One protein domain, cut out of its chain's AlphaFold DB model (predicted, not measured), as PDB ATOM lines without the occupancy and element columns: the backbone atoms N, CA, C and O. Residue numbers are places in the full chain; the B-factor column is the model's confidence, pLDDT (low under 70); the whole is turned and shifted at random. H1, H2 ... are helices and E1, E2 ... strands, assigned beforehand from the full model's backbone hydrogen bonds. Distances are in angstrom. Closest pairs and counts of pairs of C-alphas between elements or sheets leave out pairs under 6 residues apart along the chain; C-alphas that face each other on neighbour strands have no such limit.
ATOM      1  N   GLN A 125     144.067   0.953 139.506       88.31
ATOM      2  CA  GLN A 125     143.389  -0.338 139.423       88.31
ATOM      3  C   GLN A 125     142.023  -0.230 138.736       88.31
ATOM      4  O   GLN A 125     141.656  -1.129 137.980       88.31
ATOM      5  N   VAL A 126     141.279   0.859 138.959       89.44
ATOM      6  CA  VAL A 126     139.972   1.072 138.315       89.44
ATOM      7  C   VAL A 126     140.144   1.215 136.804       89.44
ATOM      8  O   VAL A 126     139.454   0.539 136.038       89.44
ATOM      9  N   LEU A 127     141.130   2.004 136.371       92.06
ATOM     10  CA  LEU A 127     141.447   2.173 134.953       92.06
ATOM     11  C   LEU A 127     141.985   0.876 134.336       92.06
ATOM     12  O   LEU A 127     141.532   0.470 133.268       92.06
ATOM     13  N   LYS A 128     142.881   0.166 135.032       92.81
ATOM     14  CA  LYS A 128     143.385  -1.149 134.611       92.81
ATOM     15  C   LYS A 128     142.246  -2.151 134.416       92.81
ATOM     16  O   LYS A 128     142.219  -2.841 133.400       92.81
ATOM     17  N   ASN A 129     141.297  -2.214 135.348       91.75
ATOM     18  CA  ASN A 129     140.126  -3.084 135.239       91.75
ATOM     19  C   ASN A 129     139.254  -2.704 134.034       91.75
ATOM     20  O   ASN A 129     138.832  -3.590 133.290       91.75
ATOM     21  N   GLY A 130     139.034  -1.405 133.801       94.44
ATOM     22  CA  GLY A 130     138.324  -0.904 132.621       94.44
ATOM     23  C   GLY A 130     138.995  -1.310 131.305       94.44
ATOM     24  O   GLY A 130     138.333  -1.828 130.405       94.44
ATOM     25  N   LEU A 131     140.324  -1.183 131.216       95.31
ATOM     26  CA  LEU A 131     141.092  -1.612 130.042       95.31
ATOM     27  C   LEU A 131     141.078  -3.132 129.854       95.31
ATOM     28  O   LEU A 131     140.904  -3.606 128.732       95.31
ATOM     29  N   MET A 132     141.204  -3.911 130.931       95.25
ATOM     30  CA  MET A 132     141.050  -5.366 130.859       95.25
ATOM     31  C   MET A 132     139.661  -5.745 130.334       95.25
ATOM     32  O   MET A 132     139.563  -6.592 129.446       95.25
ATOM     33  N   ALA A 133     138.595  -5.097 130.813       95.69
ATOM     34  CA  ALA A 133     137.236  -5.325 130.325       95.69
ATOM     35  C   ALA A 133     137.076  -4.932 128.847       95.69
ATOM     36  O   ALA A 133     136.510  -5.706 128.077       95.69
ATOM     37  N   LEU A 134     137.633  -3.788 128.431       97.38
ATOM     38  CA  LEU A 134     137.653  -3.335 127.036       97.38
ATOM     39  C   LEU A 134     138.281  -4.384 126.118       97.38
ATOM     40  O   LEU A 134     137.624  -4.848 125.192       97.38
ATOM     41  N   PHE A 135     139.515  -4.810 126.395       96.94
ATOM     42  CA  PHE A 135     140.228  -5.714 125.491       96.94
ATOM     43  C   PHE A 135     139.772  -7.172 125.562       96.94
ATOM     44  O   PHE A 135     139.955  -7.900 124.591       96.94
ATOM     45  N   THR A 136     139.195  -7.625 126.677       96.06
ATOM     46  CA  THR A 136     138.651  -8.993 126.789       96.06
ATOM     47  C   THR A 136     137.176  -9.081 126.376       96.06
ATOM     48  O   THR A 136     136.688 -10.163 126.045       96.06
ATOM     49  N   GLY A 137     136.451  -7.958 126.390       94.88
ATOM     50  CA  GLY A 137     135.005  -7.888 126.175       94.88
ATOM     51  C   GLY A 137     134.170  -8.420 127.347       94.88
ATOM     52  O   GLY A 137     132.976  -8.677 127.180       94.88
ATOM     53  N   LEU A 138     134.783  -8.639 128.514       92.56
ATOM     54  CA  LEU A 138     134.128  -9.200 129.693       92.56
ATOM     55  C   LEU A 138     133.625  -8.091 130.603       92.56
ATOM     56  O   LEU A 138     134.395  -7.446 131.312       92.56
ATOM     57  N   TYR A 139     132.309  -7.917 130.607       92.50
ATOM     58  CA  TYR A 139     131.640  -6.967 131.476       92.50
ATOM     59  C   TYR A 139     130.605  -7.652 132.371       92.50
ATOM     60  O   TYR A 139     130.001  -8.651 131.965       92.50
ATOM     61  N   PRO A 140     130.338  -7.090 133.564       87.94
ATOM     62  CA  PRO A 140     129.223  -7.501 134.402       87.94
ATOM     63  C   PRO A 140     127.885  -7.506 133.653       87.94
ATOM     64  O   PRO A 140     127.554  -6.577 132.910       87.94
ATOM     65  N   ARG A 141     127.066  -8.532 133.912       85.00
ATOM     66  CA  ARG A 141     125.736  -8.695 133.297       85.00
ATOM     67  C   ARG A 141     124.736  -7.595 133.682       85.00
ATOM     68  O   ARG A 141     123.736  -7.450 132.987       85.00
ATOM     69  N   ILE A 142     125.010  -6.827 134.743       85.81
ATOM     70  CA  ILE A 142     124.185  -5.688 135.181       85.81
ATOM     71  C   ILE A 142     124.137  -4.563 134.135       85.81
ATOM     72  O   ILE A 142     123.187  -3.788 134.097       85.81
ATOM     73  N   PHE A 143     125.131  -4.478 133.248       90.06
ATOM     74  CA  PHE A 143     125.149  -3.461 132.205       90.06
ATOM     75  C   PHE A 143     124.175  -3.790 131.071       90.06
ATOM     76  O   PHE A 143     124.259  -4.851 130.438       90.06
ATOM     77  N   LYS A 144     123.302  -2.822 130.756       88.00
ATOM     78  CA  LYS A 144     122.363  -2.865 129.624       88.00
ATOM     79  C   LYS A 144     123.094  -3.204 128.320       88.00
ATOM     80  O   LYS A 144     124.230  -2.782 128.116       88.00
ATOM     81  N   LYS A 145     122.456  -3.974 127.429       83.38
ATOM     82  CA  LYS A 145     123.079  -4.463 126.179       83.38
ATOM     83  C   LYS A 145     123.493  -3.348 125.217       83.38
ATOM     84  O   LYS A 145     124.538  -3.464 124.588       83.38
ATOM     85  N   ASN A 146     122.700  -2.283 125.147       85.00
ATOM     86  CA  ASN A 146     122.883  -1.197 124.181       85.00
ATOM     87  C   ASN A 146     123.683  -0.024 124.770       85.00
ATOM     88  O   ASN A 146     123.691   1.062 124.212       85.00
ATOM     89  N   MET A 147     124.349  -0.231 125.904       94.19
ATOM     90  CA  MET A 147     125.197   0.779 126.525       94.19
ATOM     91  C   MET A 147     126.653   0.566 126.120       94.19
ATOM     92  O   MET A 147     127.156  -0.560 126.118       94.19
ATOM     93  N   ILE A 148     127.358   1.661 125.860       97.50
ATOM     94  CA  ILE A 148     128.803   1.650 125.650       97.50
ATOM     95  C   ILE A 148     129.493   2.018 126.969       97.50
ATOM     96  O   ILE A 148     129.266   3.085 127.531       97.50
ATOM     97  N   LYS A 149     130.338   1.125 127.494       97.38
ATOM     98  CA  LYS A 149     131.172   1.393 128.679       97.38
ATOM     99  C   LYS A 149     132.571   1.850 128.310       97.38
ATOM    100  O   LYS A 149     133.168   2.572 129.101       97.38
ATOM    101  N   HIS A 150     133.106   1.406 127.174       98.12
ATOM    102  CA  HIS A 150     134.448   1.796 126.759       98.12
ATOM    103  C   HIS A 150     134.551   2.032 125.256       98.12
ATOM    104  O   HIS A 150     133.938   1.327 124.455       98.12
ATOM    105  N   LEU A 151     135.384   2.995 124.884       98.44
ATOM    106  CA  LEU A 151     135.768   3.271 123.509       98.44
ATOM    107  C   LEU A 151     137.286   3.139 123.378       98.44
ATOM    108  O   LEU A 151     138.031   3.603 124.242       98.44
ATOM    109  N   TYR A 152     137.734   2.507 122.303       98.31
ATOM    110  CA  TYR A 152     139.135   2.444 121.908       98.31
ATOM    111  C   TYR A 152     139.358   3.281 120.652       98.31
ATOM    112  O   TYR A 152     138.588   3.154 119.704       98.31
ATOM    113  N   PHE A 153     140.457   4.031 120.620       97.31
ATOM    114  CA  PHE A 153     140.937   4.755 119.448       97.31
ATOM    115  C   PHE A 153     142.433   4.506 119.243       97.31
ATOM    116  O   PHE A 153     143.196   4.470 120.210       97.31
ATOM    117  N   GLU A 154     142.883   4.370 117.992       93.88
ATOM    118  CA  GLU A 154     144.324   4.422 117.684       93.88
ATOM    119  C   GLU A 154     144.875   5.842 117.792       93.88
ATOM    120  O   GLU A 154     146.009   6.033 118.225       93.88
ATOM    121  N   GLN A 155     144.070   6.822 117.381       92.00
ATOM    122  CA  GLN A 155     144.452   8.223 117.300       92.00
ATOM    123  C   GLN A 155     143.365   9.084 117.917       92.00
ATOM    124  O   GLN A 155     142.172   8.830 117.746       92.00
ATOM    125  N   LEU A 156     143.782  10.133 118.611       91.25
ATOM    126  CA  LEU A 156     142.862  11.030 119.290       91.25
ATOM    127  C   LEU A 156     141.923  11.766 118.322       91.25
ATOM    128  O   LEU A 156     140.746  11.943 118.624       91.25
ATOM    129  N   GLU A 157     142.419  12.133 117.140       91.06
ATOM    130  CA  GLU A 157     141.643  12.825 116.100       91.06
ATOM    131  C   GLU A 157     140.397  12.038 115.661       91.06
ATOM    132  O   GLU A 157     139.418  12.615 115.192       91.06
ATOM    133  N   ASP A 158     140.408  10.710 115.796       93.31
ATOM    134  CA  ASP A 158     139.261   9.874 115.438       93.31
ATOM    135  C   ASP A 158     138.142   9.941 116.485       93.31
ATOM    136  O   ASP A 158     136.976   9.732 116.146       93.31
ATOM    137  N   ALA A 159     138.463  10.302 117.731       93.19
ATOM    138  CA  ALA A 159     137.464  10.542 118.767       93.19
ATOM    139  C   ALA A 159     136.627  11.794 118.466       93.19
ATOM    140  O   ALA A 159     135.415  11.796 118.676       93.19
ATOM    141  N   GLU A 160     137.236  12.832 117.894       89.19
ATOM    142  CA  GLU A 160     136.537  14.065 117.506       89.19
ATOM    143  C   GLU A 160     135.604  13.867 116.302       89.19
ATOM    144  O   GLU A 160     134.627  14.594 116.139       89.19
ATOM    145  N   LYS A 161     135.880  12.863 115.460       92.94
ATOM    146  CA  LYS A 161     135.068  12.522 114.279       92.94
ATOM    147  C   LYS A 161     133.885  11.611 114.602       92.94
ATOM    148  O   LYS A 161     133.071  11.345 113.717       92.94
ATOM    149  N   LEU A 162     133.823  11.066 115.816       95.75
ATOM    150  CA  LEU A 162     132.772  10.137 116.205       95.75
ATOM    151  C   LEU A 162     131.424  10.861 116.268       95.75
ATOM    152  O   LEU A 162     131.307  11.937 116.854       95.75
ATOM    153  N   HIS A 163     130.386  10.240 115.710       97.31
ATOM    154  CA  HIS A 163     129.056  10.833 115.722       97.31
ATOM    155  C   HIS A 163     128.538  11.007 117.169       97.31
ATOM    156  O   HIS A 163     128.572  10.037 117.939       97.31
ATOM    157  N   PRO A 164     127.973  12.169 117.558       96.25
ATOM    158  CA  PRO A 164     127.575  12.430 118.945       96.25
ATOM    159  C   PRO A 164     126.564  11.450 119.544       96.25
ATOM    160  O   PRO A 164     126.594  11.178 120.742       96.25
ATOM    161  N   SER A 165     125.714  10.831 118.716       97.50
ATOM    162  CA  SER A 165     124.793   9.773 119.169       97.50
ATOM    163  C   SER A 165     125.505   8.592 119.838       97.50
ATOM    164  O   SER A 165     124.899   7.881 120.633       97.50
ATOM    165  N   VAL A 166     126.771   8.339 119.486       97.94
ATOM    166  CA  VAL A 166     127.567   7.276 120.108       97.94
ATOM    167  C   VAL A 166     127.930   7.668 121.539       97.94
ATOM    168  O   VAL A 166     127.766   6.854 122.445       97.94
ATOM    169  N   TYR A 167     128.325   8.926 121.764       97.69
ATOM    170  CA  TYR A 167     128.555   9.465 123.105       97.69
ATOM    171  C   TYR A 167     127.268   9.515 123.933       97.69
ATOM    172  O   TYR A 167     127.300   9.133 125.096       97.69
ATOM    173  N   LEU A 168     126.122   9.860 123.334       97.69
ATOM    174  CA  LEU A 168     124.824   9.817 124.023       97.69
ATOM    175  C   LEU A 168     124.490   8.421 124.581       97.69
ATOM    176  O   LEU A 168     123.909   8.309 125.656       97.69
ATOM    177  N   ASN A 169     124.907   7.358 123.886       97.56
ATOM    178  CA  ASN A 169     124.704   5.965 124.304       97.56
ATOM    179  C   ASN A 169     125.871   5.399 125.141       97.56
ATOM    180  O   ASN A 169     125.895   4.208 125.476       97.56
ATOM    181  N   CYS A 170     126.852   6.231 125.496       98.00
ATOM    182  CA  CYS A 170     127.865   5.874 126.477       98.00
ATOM    183  C   CYS A 170     127.310   6.012 127.894       98.00
ATOM    184  O   CYS A 170     126.513   6.905 128.179       98.00
ATOM    185  N   ALA A 171     127.750   5.132 128.793       96.94
ATOM    186  CA  ALA A 171     127.512   5.296 130.223       96.94
ATOM    187  C   ALA A 171     128.089   6.626 130.713       96.94
ATOM    188  O   ALA A 171     129.132   7.028 130.214       96.94
ATOM    189  N   ILE A 172     127.522   7.242 131.749       96.69
ATOM    190  CA  ILE A 172     128.093   8.483 132.318       96.69
ATOM    191  C   ILE A 172     129.560   8.282 132.749       96.69
ATOM    192  O   ILE A 172     130.430   9.123 132.522       96.69
ATOM    193  N   ASN A 173     129.863   7.110 133.313       95.75
ATOM    194  CA  ASN A 173     131.214   6.683 133.685       95.75
ATOM    195  C   ASN A 173     131.889   5.816 132.609       95.75
ATOM    196  O   ASN A 173     132.444   4.759 132.921       95.75
ATOM    197  N   TYR A 174     131.789   6.198 131.335       96.94
ATOM    198  CA  TYR A 174     132.504   5.506 130.262       96.94
ATOM    199  C   TYR A 174     133.990   5.885 130.209       96.94
ATOM    200  O   TYR A 174     134.382   7.022 130.489       96.94
ATOM    201  N   GLY A 175     134.813   4.912 129.821       96.06
ATOM    202  CA  GLY A 175     136.240   5.095 129.579       96.06
ATOM    203  C   GLY A 175     136.560   5.249 128.097       96.06
ATOM    204  O   GLY A 175     135.996   4.557 127.251       96.06
ATOM    205  N   LEU A 176     137.508   6.118 127.778       96.00
ATOM    206  CA  LEU A 176     138.037   6.305 126.436       96.00
ATOM    207  C   LEU A 176     139.542   6.043 126.471       96.00
ATOM    208  O   LEU A 176     140.289   6.766 127.126       96.00
ATOM    209  N   TYR A 177     139.983   4.993 125.780       96.56
ATOM    210  CA  TYR A 177     141.395   4.661 125.649       96.56
ATOM    211  C   TYR A 177     141.927   5.091 124.289       96.56
ATOM    212  O   TYR A 177     141.402   4.669 123.258       96.56
ATOM    213  N   ILE A 178     143.001   5.874 124.300       95.50
ATOM    214  CA  ILE A 178     143.681   6.333 123.093       95.50
ATOM    215  C   ILE A 178     145.064   5.689 123.059       95.50
ATOM    216  O   ILE A 178     145.901   5.949 123.925       95.50
ATOM    217  N   ASP A 179     145.328   4.853 122.055       94.44
ATOM    218  CA  ASP A 179     146.618   4.170 121.874       94.44
ATOM    219  C   ASP A 179     147.705   5.074 121.261       94.44
ATOM    220  O   ASP A 179     148.590   4.628 120.526       94.44
ATOM    221  N   GLU A 180     147.677   6.351 121.627       92.75
ATOM    222  CA  GLU A 180     148.715   7.330 121.343       92.75
ATOM    223  C   GLU A 180     149.303   7.881 122.647       92.75
ATOM    224  O   GLU A 180     148.739   7.717 123.732       92.75
ATOM    225  N   LEU A 181     150.481   8.500 122.549       90.81
ATOM    226  CA  LEU A 181     151.069   9.212 123.681       90.81
ATOM    227  C   LEU A 181     150.258  10.470 123.970       90.81
ATOM    228  O   LEU A 181     149.862  11.167 123.038       90.81
ATOM    229  N   GLU A 182     150.080  10.772 125.253       88.62
ATOM    230  CA  GLU A 182     149.414  11.992 125.694       88.62
ATOM    231  C   GLU A 182     150.043  13.232 125.042       88.62
ATOM    232  O   GLU A 182     151.259  13.447 125.086       88.62
ATOM    233  N   LYS A 183     149.188  14.046 124.426       82.06
ATOM    234  CA  LYS A 183     149.514  15.371 123.894       82.06
ATOM    235  C   LYS A 183     148.763  16.408 124.723       82.06
ATOM    236  O   LYS A 183     147.763  16.079 125.356       82.06
ATOM    237  N   ASN A 184     149.206  17.665 124.682       76.94
ATOM    238  CA  ASN A 184     148.410  18.774 125.214       76.94
ATOM    239  C   ASN A 184     147.103  18.855 124.418       76.94
ATOM    240  O   ASN A 184     147.084  19.397 123.314       76.94
ATOM    241  N   PHE A 185     146.051  18.262 124.966       71.12
ATOM    242  CA  PHE A 185     144.762  18.133 124.319       71.12
ATOM    243  C   PHE A 185     143.683  18.741 125.201       71.12
ATOM    244  O   PHE A 185     143.430  18.265 126.310       71.12
ATOM    245  N   ASP A 186     143.056  19.794 124.688       80.06
ATOM    246  CA  ASP A 186     141.887  20.392 125.310       80.06
ATOM    247  C   ASP A 186     140.635  19.788 124.673       80.06
ATOM    248  O   ASP A 186     140.191  20.194 123.605       80.06
ATOM    249  N   SER A 187     140.152  18.706 125.284       81.50
ATOM    250  CA  SER A 187     138.995  17.956 124.799       81.50
ATOM    251  C   SER A 187     137.696  18.437 125.416       81.50
ATOM    252  O   SER A 187     137.623  18.509 126.641       81.50
ATOM    253  N   GLU A 188     136.635  18.549 124.624       88.81
ATOM    254  CA  GLU A 188     135.254  18.642 125.129       88.81
ATOM    255  C   GLU A 188     134.603  17.265 125.366       88.81
ATOM    256  O   GLU A 188     133.436  17.172 125.739       88.81
ATOM    257  N   ILE A 189     135.338  16.163 125.171       93.06
ATOM    258  CA  ILE A 189     134.782  14.815 125.327       93.06
ATOM    259  C   ILE A 189     134.430  14.558 126.809       93.06
ATOM    260  O   ILE A 189     135.313  14.637 127.673       93.06
ATOM    261  N   PRO A 190     133.176  14.180 127.135       94.44
ATOM    262  CA  PRO A 190     132.691  14.047 128.516       94.44
ATOM    263  C   PRO A 190     133.066  12.699 129.172       94.44
ATOM    264  O   PRO A 190     132.302  12.140 129.957       94.44
ATOM    265  N   GLY A 191     134.221  12.128 128.820       94.19
ATOM    266  CA  GLY A 191     134.630  10.767 129.189       94.19
ATOM    267  C   GLY A 191     135.870  10.702 130.073       94.19
ATOM    268  O   GLY A 191     136.594  11.683 130.241       94.19
ATOM    269  N   ILE A 192     136.135   9.522 130.637       94.25
ATOM    270  CA  ILE A 192     137.386   9.244 131.353       94.25
ATOM    271  C   ILE A 192     138.457   8.914 130.309       94.25
ATOM    272  O   ILE A 192     138.499   7.796 129.795       94.25
ATOM    273  N   ILE A 193     139.304   9.884 129.969       92.81
ATOM    274  CA  ILE A 193     140.320   9.725 128.920       92.81
ATOM    275  C   ILE A 193     141.597   9.125 129.512       92.81
ATOM    276  O   ILE A 193     142.142   9.631 130.488       92.81
ATOM    277  N   THR A 194     142.083   8.042 128.908       93.00
ATOM    278  CA  THR A 194     143.349   7.386 129.255       93.00
ATOM    279  C   THR A 194     144.200   7.233 127.999       93.00
ATOM    280  O   THR A 194     143.757   6.635 127.019       93.00
ATOM    281  N   PHE A 195     145.435   7.730 128.031       93.19
ATOM    282  CA  PHE A 195     146.393   7.565 126.939       93.19
ATOM    283  C   PHE A 195     147.282   6.342 127.161       93.19
ATOM    284  O   PHE A 195     147.386   5.793 128.264       93.19
ATOM    285  N   LYS A 196     147.986   5.929 126.106       91.56
ATOM    286  CA  LYS A 196     148.886   4.769 126.104       91.56
ATOM    287  C   LYS A 196     149.898   4.774 127.252       91.56
ATOM    288  O   LYS A 196     150.238   3.714 127.772       91.56
ATOM    289  N   ASN A 197     150.400   5.951 127.616       88.06
ATOM    290  CA  ASN A 197     151.417   6.161 128.646       88.06
ATOM    291  C   ASN A 197     150.852   6.609 130.003       88.06
ATOM    292  O   ASN A 197     151.644   6.847 130.913       88.06
ATOM    293  N   SER A 198     149.529   6.717 130.157       85.31
ATOM    294  CA  SER A 198     148.910   7.211 131.396       85.31
ATOM    295  C   SER A 198     148.922   6.194 132.542       85.31
ATOM    296  O   SER A 198     148.737   6.588 133.686       85.31
ATOM    297  N   LEU A 199     149.134   4.901 132.263       85.25
ATOM    298  CA  LEU A 199     149.139   3.839 133.275       85.25
ATOM    299  C   LEU A 199     150.464   3.086 133.288       85.25
ATOM    300  O   LEU A 199     150.889   2.529 132.275       85.25
ATOM    301  N   GLN A 200     151.089   2.996 134.462       84.50
ATOM    302  CA  GLN A 200     152.302   2.193 134.633       84.50
ATOM    303  C   GLN A 200     151.974   0.711 134.826       84.50
ATOM    304  O   GLN A 200     152.736  -0.166 134.407       84.50
ATOM    305  N   THR A 201     150.825   0.428 135.441       84.31
ATOM    306  CA  THR A 201     150.392  -0.916 135.845       84.31
ATOM    307  C   THR A 201     149.745  -1.742 134.733       84.31
ATOM    308  O   THR A 201     149.424  -2.915 134.959       84.31
ATOM    309  N   PHE A 202     149.560  -1.174 133.538       89.12
ATOM    310  CA  PHE A 202     148.937  -1.854 132.409       89.12
ATOM    311  C   PHE A 202     149.760  -1.699 131.130       89.12
ATOM    312  O   PHE A 202     149.984  -0.601 130.629       89.12
ATOM    313  N   LYS A 203     150.169  -2.834 130.557       89.44
ATOM    314  CA  LYS A 203     150.776  -2.905 129.226       89.44
ATOM    315  C   LYS A 203     150.098  -4.013 128.441       89.44
ATOM    316  O   LYS A 203     150.291  -5.186 128.750       89.44
ATOM    317  N   LYS A 204     149.353  -3.628 127.404       89.62
ATOM    318  CA  LYS A 204     148.599  -4.511 126.501       89.62
ATOM    319  C   LYS A 204     149.353  -5.797 126.135       89.62
ATOM    320  O   LYS A 204     148.875  -6.896 126.399       89.62
ATOM    321  N   ASP A 205     150.576  -5.670 125.626       87.44
ATOM    322  CA  ASP A 205     151.373  -6.814 125.159       87.44
ATOM    323  C   ASP A 205     151.949  -7.691 126.276       87.44
ATOM    324  O   ASP A 205     152.393  -8.809 126.010       87.44
ATOM    325  N   ILE A 206     151.941  -7.214 127.521       88.94
ATOM    326  CA  ILE A 206     152.345  -7.986 128.700       88.94
ATOM    327  C   ILE A 206     151.129  -8.684 129.310       88.94
ATOM    328  O   ILE A 206     151.213  -9.849 129.674       88.94
ATOM    329  N   GLU A 207     149.994  -7.993 129.381       90.81
ATOM    330  CA  GLU A 207     148.798  -8.448 130.094       90.81
ATOM    331  C   GLU A 207     147.888  -9.348 129.249       90.81
ATOM    332  O   GLU A 207     147.153 -10.163 129.804       90.81
ATOM    333  N   LEU A 208     147.924  -9.228 127.916       93.38
ATOM    334  CA  LEU A 208     146.942  -9.854 127.028       93.38
ATOM    335  C   LEU A 208     147.580 -10.775 125.982       93.38
ATOM    336  O   LEU A 208     148.604 -10.459 125.362       93.38
ATOM    337  N   GLU A 209     146.967 -11.939 125.771       92.88
ATOM    338  CA  GLU A 209     147.335 -12.889 124.720       92.88
ATOM    339  C   GLU A 209     146.314 -12.894 123.582       92.88
ATOM    340  O   GLU A 209     145.103 -12.889 123.797       92.88
ATOM    341  N   VAL A 210     146.814 -12.962 122.349       93.12
ATOM    342  CA  VAL A 210     145.983 -13.196 121.169       93.12
ATOM    343  C   VAL A 210     145.816 -14.698 120.961       93.12
ATOM    344  O   VAL A 210     146.789 -15.415 120.719       93.12
ATOM    345  N   LEU A 211     144.570 -15.171 120.975       91.94
ATOM    346  CA  LEU A 211     144.227 -16.553 120.658       91.94
ATOM    347  C   LEU A 211     143.214 -16.648 119.518       91.94
ATOM    348  O   LEU A 211     142.310 -15.835 119.370       91.94
ATOM    349  N   SER A 212     143.352 -17.702 118.715       92.25
ATOM    350  CA  SER A 212     142.297 -18.137 117.798       92.25
ATOM    351  C   SER A 212     141.235 -18.937 118.553       92.25
ATOM    352  O   SER A 212     141.605 -19.703 119.445       92.25
ATOM    353  N   GLU A 213     139.986 -18.908 118.089       92.31
ATOM    354  CA  GLU A 213     138.871 -19.737 118.588       92.31
ATOM    355  C   GLU A 213     139.280 -21.207 118.796       92.31
ATOM    356  O   GLU A 213     139.237 -21.715 119.911       92.31
ATOM    357  N   LYS A 214     139.884 -21.844 117.782       93.94
ATOM    358  CA  LYS A 214     140.372 -23.238 117.864       93.94
ATOM    359  C   LYS A 214     141.388 -23.501 118.984       93.94
ATOM    360  O   LYS A 214     141.505 -24.632 119.451       93.94
ATOM    361  N   LYS A 215     142.209 -22.510 119.351       93.31
ATOM    362  CA  LYS A 215     143.191 -22.647 120.444       93.31
ATOM    363  C   LYS A 215     142.489 -22.512 121.788       93.31
ATOM    364  O   LYS A 215     142.765 -23.316 122.671       93.31
ATOM    365  N   LEU A 216     141.584 -21.543 121.911       93.38
ATOM    366  CA  LEU A 216     140.781 -21.353 123.112       93.38
ATOM    367  C   LEU A 216     139.906 -22.582 123.393       93.38
ATOM    368  O   LEU A 216     139.948 -23.106 124.500       93.38
ATOM    369  N   ASP A 217     139.243 -23.134 122.376       93.25
ATOM    370  CA  ASP A 217     138.470 -24.374 122.497       93.25
ATOM    371  C   ASP A 217     139.316 -25.527 123.043       93.25
ATOM    372  O   ASP A 217     138.893 -26.240 123.948       93.25
ATOM    373  N   LYS A 218     140.548 -25.697 122.546       93.38
ATOM    374  CA  LYS A 218     141.465 -26.729 123.056       93.38
ATOM    375  C   LYS A 218     141.837 -26.511 124.521       93.38
ATOM    376  O   LYS A 218     141.991 -27.489 125.245       93.38
ATOM    377  N   LEU A 219     142.025 -25.263 124.947       92.88
ATOM    378  CA  LEU A 219     142.324 -24.943 126.343       92.88
ATOM    379  C   LEU A 219     141.123 -25.229 127.249       92.88
ATOM    380  O   LEU A 219     141.292 -25.839 128.300       92.88
ATOM    381  N   LEU A 220     139.920 -24.865 126.807       94.00
ATOM    382  CA  LEU A 220     138.674 -25.131 127.525       94.00
ATOM    383  C   LEU A 220     138.390 -26.635 127.628       94.00
ATOM    384  O   LEU A 220     138.011 -27.103 128.694       94.00
ATOM    385  N   GLN A 221     138.623 -27.414 126.565       92.94
ATOM    386  CA  GLN A 221     138.473 -28.876 126.611       92.94
ATOM    387  C   GLN A 221     139.462 -29.524 127.584       92.94
ATOM    388  O   GLN A 221     139.057 -30.310 128.431       92.94
ATOM    389  N   LYS A 222     140.741 -29.126 127.542       92.69
ATOM    390  CA  LYS A 222     141.732 -29.597 128.523       92.69
ATOM    391  C   LYS A 222     141.336 -29.249 129.953       92.69
ATOM    392  O   LYS A 222     141.476 -30.079 130.841       92.69
ATOM    393  N   LYS A 235     149.962 -14.569 131.012       89.19
ATOM    394  CA  LYS A 235     149.262 -13.293 130.823       89.19
ATOM    395  C   LYS A 235     147.920 -13.267 131.556       89.19
ATOM    396  O   LYS A 235     147.296 -14.307 131.727       89.19
ATOM    397  N   SER A 236     147.459 -12.096 131.961       88.38
ATOM    398  CA  SER A 236     146.255 -11.957 132.789       88.38
ATOM    399  C   SER A 236     144.945 -12.083 132.001       88.38
ATOM    400  O   SER A 236     143.898 -12.315 132.598       88.38
ATOM    401  N   GLY A 237     144.969 -11.947 130.670       92.00
ATOM    402  CA  GLY A 237     143.758 -12.034 129.855       92.00
ATOM    403  C   GLY A 237     143.973 -12.415 128.392       92.00
ATOM    404  O   GLY A 237     145.091 -12.605 127.910       92.00
ATOM    405  N   ILE A 238     142.850 -12.531 127.684       94.50
ATOM    406  CA  ILE A 238     142.767 -12.949 126.282       94.50
ATOM    407  C   ILE A 238     142.046 -11.855 125.502       94.50
ATOM    408  O   ILE A 238     140.929 -11.486 125.864       94.50
ATOM    409  N   TYR A 239     142.661 -11.363 124.425       95.81
ATOM    410  CA  TYR A 239     142.001 -10.407 123.537       95.81
ATOM    411  C   TYR A 239     140.705 -10.976 122.970       95.81
ATOM    412  O   TYR A 239     140.671 -12.126 122.524       95.81
ATOM    413  N   ASP A 240     139.672 -10.140 122.937       95.50
ATOM    414  CA  ASP A 240     138.382 -10.411 122.305       95.50
ATOM    415  C   ASP A 240     137.699 -11.680 122.834       95.50
ATOM    416  O   ASP A 240     136.889 -12.285 122.137       95.50
ATOM    417  N   TYR A 241     138.027 -12.115 124.053       95.12
ATOM    418  CA  TYR A 241     137.553 -13.373 124.635       95.12
ATOM    419  C   TYR A 241     136.033 -13.543 124.525       95.12
ATOM    420  O   TYR A 241     135.543 -14.573 124.058       95.12
ATOM    421  N   SER A 242     135.292 -12.504 124.913       92.69
ATOM    422  CA  SER A 242     133.830 -12.482 124.864       92.69
ATOM    423  C   SER A 242     133.305 -12.627 123.431       92.69
ATOM    424  O   SER A 242     132.421 -13.452 123.192       92.69
ATOM    425  N   GLN A 243     133.942 -11.949 122.463       92.06
ATOM    426  CA  GLN A 243     133.578 -12.009 121.042       92.06
ATOM    427  C   GLN A 243     133.874 -13.382 120.439       92.06
ATOM    428  O   GLN A 243     133.045 -13.942 119.718       92.06
ATOM    429  N   ILE A 244     135.041 -13.955 120.756       92.56
ATOM    430  CA  ILE A 244     135.448 -15.291 120.302       92.56
ATOM    431  C   ILE A 244     134.421 -16.338 120.749       92.56
ATOM    432  O   ILE A 244     134.062 -17.212 119.963       92.56
ATOM    433  N   LEU A 245     133.927 -16.239 121.987       91.38
ATOM    434  CA  LEU A 245     132.953 -17.180 122.548       91.38
ATOM    435  C   LEU A 245     131.487 -16.760 122.356       91.38
ATOM    436  O   LEU A 245     130.592 -17.523 122.721       91.38
ATOM    437  N   SER A 246     131.233 -15.591 121.757       88.88
ATOM    438  CA  SER A 246     129.896 -15.019 121.554       88.88
ATOM    439  C   SER A 246     129.079 -14.915 122.854       88.88
ATOM    440  O   SER A 246     127.931 -15.363 122.917       88.88
ATOM    441  N   LEU A 247     129.669 -14.349 123.914       87.94
ATOM    442  CA  LEU A 247     129.015 -14.263 125.230       87.94
ATOM    443  C   LEU A 247     127.965 -13.145 125.320       87.94
ATOM    444  O   LEU A 247     127.089 -13.201 126.191       87.94
ATOM    445  N   GLY A 248     128.036 -12.133 124.447       87.12
ATOM    446  CA  GLY A 248     127.121 -10.985 124.459       87.12
ATOM    447  C   GLY A 248     127.343 -10.039 125.648       87.12
ATOM    448  O   GLY A 248     126.437  -9.291 126.044       87.12
ATOM    449  N   LEU A 249     128.520 -10.108 126.275       88.44
ATOM    450  CA  LEU A 249     128.903  -9.278 127.419       88.44
ATOM    451  C   LEU A 249     129.606  -7.990 126.997       88.44
ATOM    452  O   LEU A 249     129.860  -7.138 127.829       88.44
ATOM    453  N   GLU A 250     129.908  -7.818 125.722       90.94
ATOM    454  CA  GLU A 250     130.737  -6.733 125.227       90.94
ATOM    455  C   GLU A 250     130.018  -5.391 125.347       90.94
ATOM    456  O   GLU A 250     128.864  -5.245 124.942       90.94
ATOM    457  N   ARG A 251     130.707  -4.409 125.925       95.00
ATOM    458  CA  ARG A 251     130.268  -3.008 126.042       95.00
ATOM    459  C   ARG A 251     131.331  -2.047 125.500       95.00
ATOM    460  O   ARG A 251     131.338  -0.869 125.847       95.00
ATOM    461  N   GLY A 252     132.257  -2.578 124.706       96.31
ATOM    462  CA  GLY A 252     133.341  -1.844 124.066       96.31
ATOM    463  C   GLY A 252     133.070  -1.623 122.578       96.31
ATOM    464  O   GLY A 252     132.452  -2.477 121.939       96.31
ATOM    465  N   LEU A 253     133.558  -0.512 122.030       97.75
ATOM    466  CA  LEU A 253     133.742  -0.335 120.588       97.75
ATOM    467  C   LEU A 253     135.204  -0.016 120.295       97.75
ATOM    468  O   LEU A 253     135.852   0.706 121.054       97.75
ATOM    469  N   PHE A 254     135.695  -0.528 119.171       98.31
ATOM    470  CA  PHE A 254     137.037  -0.256 118.680       98.31
ATOM    471  C   PHE A 254     136.965   0.569 117.405       98.31
ATOM    472  O   PHE A 254     136.410   0.125 116.399       98.31
ATOM    473  N   ILE A 255     137.504   1.781 117.472       98.12
ATOM    474  CA  ILE A 255     137.497   2.749 116.391       98.12
ATOM    475  C   ILE A 255     138.904   2.821 115.815       98.12
ATOM    476  O   ILE A 255     139.885   3.094 116.510       98.12
ATOM    477  N   PHE A 256     138.971   2.559 114.520       97.00
ATOM    478  CA  PHE A 256     140.166   2.654 113.703       97.00
ATOM    479  C   PHE A 256     139.890   3.624 112.557       97.00
ATOM    480  O   PHE A 256     138.733   3.868 112.209       97.00
ATOM    481  N   SER A 257     140.952   4.116 111.921       94.31
ATOM    482  CA  SER A 257     140.847   5.026 110.768       94.31
ATOM    483  C   SER A 257     139.943   4.513 109.630       94.31
ATOM    484  O   SER A 257     139.403   5.313 108.867       94.31
ATOM    485  N   ASP A 258     139.747   3.196 109.515       95.12
ATOM    486  CA  ASP A 258     138.932   2.547 108.483       95.12
ATOM    487  C   ASP A 258     137.570   2.020 108.970       95.12
ATOM    488  O   ASP A 258     136.865   1.341 108.216       95.12
ATOM    489  N   GLY A 259     137.171   2.329 110.207       96.81
ATOM    490  CA  GLY A 259     135.810   2.090 110.670       96.81
ATOM    491  C   GLY A 259     135.672   1.679 112.131       96.81
ATOM    492  O   GLY A 259     136.573   1.825 112.955       96.81
ATOM    493  N   VAL A 260     134.488   1.155 112.440       98.00
ATOM    494  CA  VAL A 260     134.063   0.774 113.791       98.00
ATOM    495  C   VAL A 260     133.916  -0.742 113.875       98.00
ATOM    496  O   VAL A 260     133.291  -1.372 113.014       98.00
ATOM    497  N   TYR A 261     134.468  -1.322 114.937       97.62
ATOM    498  CA  TYR A 261     134.566  -2.759 115.164       97.62
ATOM    499  C   TYR A 261     134.093  -3.141 116.570       97.62
ATOM    500  O   TYR A 261     134.152  -2.345 117.510       97.62
ATOM    501  N   LEU A 262     133.637  -4.388 116.717       95.31
ATOM    502  CA  LEU A 262     133.265  -4.979 118.013       95.31
ATOM    503  C   LEU A 262     134.429  -5.673 118.725       95.31
ATOM    504  O   LEU A 262     134.290  -6.081 119.877       95.31
ATOM    505  N   ASP A 263     135.546  -5.847 118.026       95.75
ATOM    506  CA  ASP A 263     136.724  -6.560 118.490       95.75
ATOM    507  C   ASP A 263     138.001  -5.785 118.154       95.75
ATOM    508  O   ASP A 263     138.103  -5.112 117.126       95.75
ATOM    509  N   TYR A 264     139.004  -5.917 119.013       96.75
ATOM    510  CA  TYR A 264     140.303  -5.283 118.848       96.75
ATOM    511  C   TYR A 264     141.039  -5.807 117.611       96.75
ATOM    512  O   TYR A 264     141.699  -5.054 116.902       96.75
ATOM    513  N   GLN A 265     140.910  -7.106 117.321       95.31
ATOM    514  CA  GLN A 265     141.545  -7.746 116.166       95.31
ATOM    515  C   GLN A 265     140.878  -7.436 114.815       95.31
ATOM    516  O   GLN A 265     141.295  -8.011 113.804       95.31
ATOM    517  N   ARG A 266     139.876  -6.546 114.772       95.56
ATOM    518  CA  ARG A 266     139.239  -6.043 113.544       95.56
ATOM    519  C   ARG A 266     138.597  -7.127 112.666       95.56
ATOM    520  O   ARG A 266     138.586  -7.023 111.440       95.56
ATOM    521  N   LYS A 267     138.037  -8.187 113.261       93.31
ATOM    522  CA  LYS A 267     137.337  -9.269 112.537       93.31
ATOM    523  C   LYS A 267     135.829  -9.040 112.441       93.31
ATOM    524  O   LYS A 267     135.164  -9.718 111.656       93.31
ATOM    525  N   LYS A 268     135.272  -8.138 113.251       94.06
ATOM    526  CA  LYS A 268     133.834  -7.869 113.389       94.06
ATOM    527  C   LYS A 268     133.540  -6.389 113.143       94.06
ATOM    528  O   LYS A 268     133.181  -5.653 114.059       94.06
ATOM    529  N   GLN A 269     133.702  -5.959 111.892       96.31
ATOM    530  CA  GLN A 269     133.361  -4.600 111.469       96.31
ATOM    531  C   GLN A 269     131.841  -4.398 111.479       96.31
ATOM    532  O   GLN A 269     131.101  -5.222 110.940       96.31
ATOM    533  N   VAL A 270     131.388  -3.291 112.066       96.44
ATOM    534  CA  VAL A 270     129.972  -2.876 112.077       96.44
ATOM    535  C   VAL A 270     129.711  -1.670 111.187       96.44
ATOM    536  O   VAL A 270     128.599  -1.518 110.690       96.44
ATOM    537  N   SER A 271     130.737  -0.857 110.934       96.88
ATOM    538  CA  SER A 271     130.689   0.276 110.011       96.88
ATOM    539  C   SER A 271     132.064   0.505 109.387       96.88
ATOM    540  O   SER A 271     133.082   0.340 110.057       96.88
ATOM    541  N   SER A 272     132.096   0.912 108.118       96.25
ATOM    542  CA  SER A 272     133.304   1.396 107.431       96.25
ATOM    543  C   SER A 272     133.535   2.904 107.594       96.25
ATOM    544  O   SER A 272     134.513   3.434 107.082       96.25
ATOM    545  N   SER A 273     132.626   3.608 108.274       96.31
ATOM    546  CA  SER A 273     132.731   5.034 108.597       96.31
ATOM    547  C   SER A 273     132.798   5.219 110.109       96.31
ATOM    548  O   SER A 273     131.985   4.636 110.827       96.31
ATOM    549  N   ILE A 274     133.732   6.046 110.586       95.44
ATOM    550  CA  ILE A 274     133.834   6.436 112.004       95.44
ATOM    551  C   ILE A 274     132.658   7.331 112.405       95.44
ATOM    552  O   ILE A 274     132.090   7.172 113.482       95.44
ATOM    553  N   ASN A 275     132.246   8.238 111.518       96.38
ATOM    554  CA  ASN A 275     131.126   9.146 111.751       96.38
ATOM    555  C   ASN A 275     129.775   8.472 111.441       96.38
ATOM    556  O   ASN A 275     128.942   9.027 110.728       96.38
ATOM    557  N   CYS A 276     129.585   7.229 111.889       97.12
ATOM    558  CA  CYS A 276     128.297   6.548 111.823       97.12
ATOM    559  C   CYS A 276     127.511   6.772 113.115       97.12
ATOM    560  O   CYS A 276     128.067   6.801 114.215       97.12
ATOM    561  N   THR A 277     126.197   6.878 112.981       98.06
ATOM    562  CA  THR A 277     125.267   6.983 114.102       98.06
ATOM    563  C   THR A 277     125.261   5.707 114.946       98.06
ATOM    564  O   THR A 277     125.613   4.613 114.496       98.06
ATOM    565  N   PHE A 278     124.783   5.820 116.183       97.19
ATOM    566  CA  PHE A 278     124.621   4.666 117.063       97.19
ATOM    567  C   PHE A 278     123.623   3.648 116.488       97.19
ATOM    568  O   PHE A 278     123.861   2.443 116.541       97.19
ATOM    569  N   SER A 279     122.547   4.111 115.846       96.56
ATOM    570  CA  SER A 279     121.571   3.238 115.185       96.56
ATOM    571  C   SER A 279     122.178   2.433 114.030       96.56
ATOM    572  O   SER A 279     121.848   1.260 113.861       96.56
ATOM    573  N   GLU A 280     123.095   3.019 113.253       96.75
ATOM    574  CA  GLU A 280     123.833   2.294 112.209       96.75
ATOM    575  C   GLU A 280     124.766   1.233 112.804       96.75
ATOM    576  O   GLU A 280     124.845   0.123 112.272       96.75
ATOM    577  N   ILE A 281     125.413   1.533 113.934       96.50
ATOM    578  CA  ILE A 281     126.230   0.567 114.679       96.50
ATOM    579  C   ILE A 281     125.372  -0.616 115.145       96.50
ATOM    580  O   ILE A 281     125.753  -1.768 114.930       96.50
ATOM    581  N   GLU A 282     124.204  -0.362 115.740       94.50
ATOM    582  CA  GLU A 282     123.279  -1.414 116.185       94.50
ATOM    583  C   GLU A 282     122.759  -2.257 115.010       94.50
ATOM    584  O   GLU A 282     122.699  -3.490 115.087       94.50
ATOM    585  N   LEU A 283     122.474  -1.621 113.870       93.81
ATOM    586  CA  LEU A 283     122.115  -2.331 112.647       93.81
ATOM    587  C   LEU A 283     123.267  -3.223 112.160       93.81
ATOM    588  O   LEU A 283     123.033  -4.375 111.790       93.81
ATOM    589  N   GLY A 284     124.508  -2.732 112.204       93.25
ATOM    590  CA  GLY A 284     125.714  -3.505 111.904       93.25
ATOM    591  C   GLY A 284     125.878  -4.714 112.830       93.25
ATOM    592  O   GLY A 284     126.065  -5.834 112.351       93.25
ATOM    593  N   LYS A 285     125.713  -4.518 114.145       91.31
ATOM    594  CA  LYS A 285     125.750  -5.592 115.154       91.31
ATOM    595  C   LYS A 285     124.728  -6.684 114.861       91.31
ATOM    596  O   LYS A 285     125.077  -7.860 114.885       91.31
ATOM    597  N   SER A 286     123.493  -6.309 114.521       88.12
ATOM    598  CA  SER A 286     122.411  -7.268 114.248       88.12
ATOM    599  C   SER A 286     122.714  -8.232 113.088       88.12
ATOM    600  O   SER A 286     122.217  -9.358 113.066       88.12
ATOM    601  N   ARG A 287     123.564  -7.817 112.135       87.56
ATOM    602  CA  ARG A 287     123.984  -8.632 110.982       87.56
ATOM    603  C   ARG A 287     125.074  -9.641 111.339       87.56
ATOM    604  O   ARG A 287     125.312 -10.589 110.590       87.56
ATOM    605  N   ILE A 288     125.744  -9.459 112.473       85.25
ATOM    606  CA  ILE A 288     126.792 -10.351 112.954       85.25
ATOM    607  C   ILE A 288     126.125 -11.464 113.764       85.25
ATOM    608  O   ILE A 288     125.550 -11.229 114.820       85.25
TER     609      ILE A 288
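What this domain is: This is residues 125 to 222 and 235 to 288 of the 402 residues of an uncharacterized protein of Enterococcus faecalis (UniProt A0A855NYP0). A strongly twisted sheet of six strands has helix H1 crossing one face over E3, E2 and E1, short H2 on the opposite face, and H7 along its far edge at E6. Away from this core, H5 lies at one end of the longest axis, with H6 between it and the sheet, and the loop of residues 179 to 191 lies at the other end. The printed part has 152 residues, with seven named helices and six named strands in the order H1 E1 H2 H3 E2 E3 H4 H5 H6 E4 E5 E6 H7. The mixed sheet runs E3 E2 E1 E4 E5 E6, and the class is mixed, helices and strands. The whole is compact, with a radius of gyration of the C-alphas of 15.0 A and spans of 50 by 38 by 30 A.

Where its parts are: The strands are E1, residues 148 to 153, 14.0 A; E2, 170 to 178, 16.2 A; E3, 192 to 195; E4, 252 to 256, 13.2 A; E5, 259 to 261; and E6, 269 to 271. E2 bends by 105 degrees at residue 173. H1, residues 125 to 136, is 16.0 A long and begins with C-alpha 125 at (143.389, -0.338, 139.423). H2 is residues 156 to 160, H3 164 to 168, H4 204 to 207, H5 213 to 222, 14.3 A, and H6 241 to 245. H7, residues 278 to 287, is 14.6 A long and ends with C-alpha 287 at (123.984, -8.632, 110.982).

How they stand to each other: The sheet is only just strongly twisted, its C-alphas up to 4.4 A off the best plane. E3 and E2 are parallel, with N 194 and O 176 2.8 A apart, within hydrogen-bond range. So are E2 and E1, N 177 and O 151 at 2.8 A, and E1 and E4, N 255 and O 152 at 2.8 A. E1, H2, H3 and E2 form a strand-helix-strand unit, two parallel neighbour strands with helices between, its crossover right-handed. E4, E5 and E6 form a meander, each strand the antiparallel neighbour of the one before; its two hairpins have N 261 and O 254 at 2.8 A and N 260 and O 271 at 2.9 A. There are three layers, helices on both faces: H1 on one, H7 on the other. H1 runs across the strands at a height over the sheet of 9.5 A; its closest C-alphas to E1 are Leu 134 and His 150, 6.1 A. H2 is on the face opposite H1, at 7.6 A; H3 only grazes the sheet. H7 lies over E6, the closest C-alphas being Val 270 and Gly 284, 4.3 A. H4, H5 and H6 are not on the sheet. H5 and H6 are close but not clearly touching, C-alphas 213 and 244 being 5.9 A apart. Every O i to N i+4 pair is within hydrogen-bond range in H1, H3, H5, H6 and H7; H2 has 0 of 1, with 2 of 2 O i to N i+3 pairs, and H4 is too short for an i+4 pair.

The domain as a whole: The C-alphas farthest apart, those of Asp 186 and Lys 222, are 50.1 A apart. Residues 223 to 234 are not printed, and C-alphas 222 and 235 are 18.1 A apart across this cut. The links H1 to E1 and E2 to E3 are long. No printed residue has a pLDDT under 70.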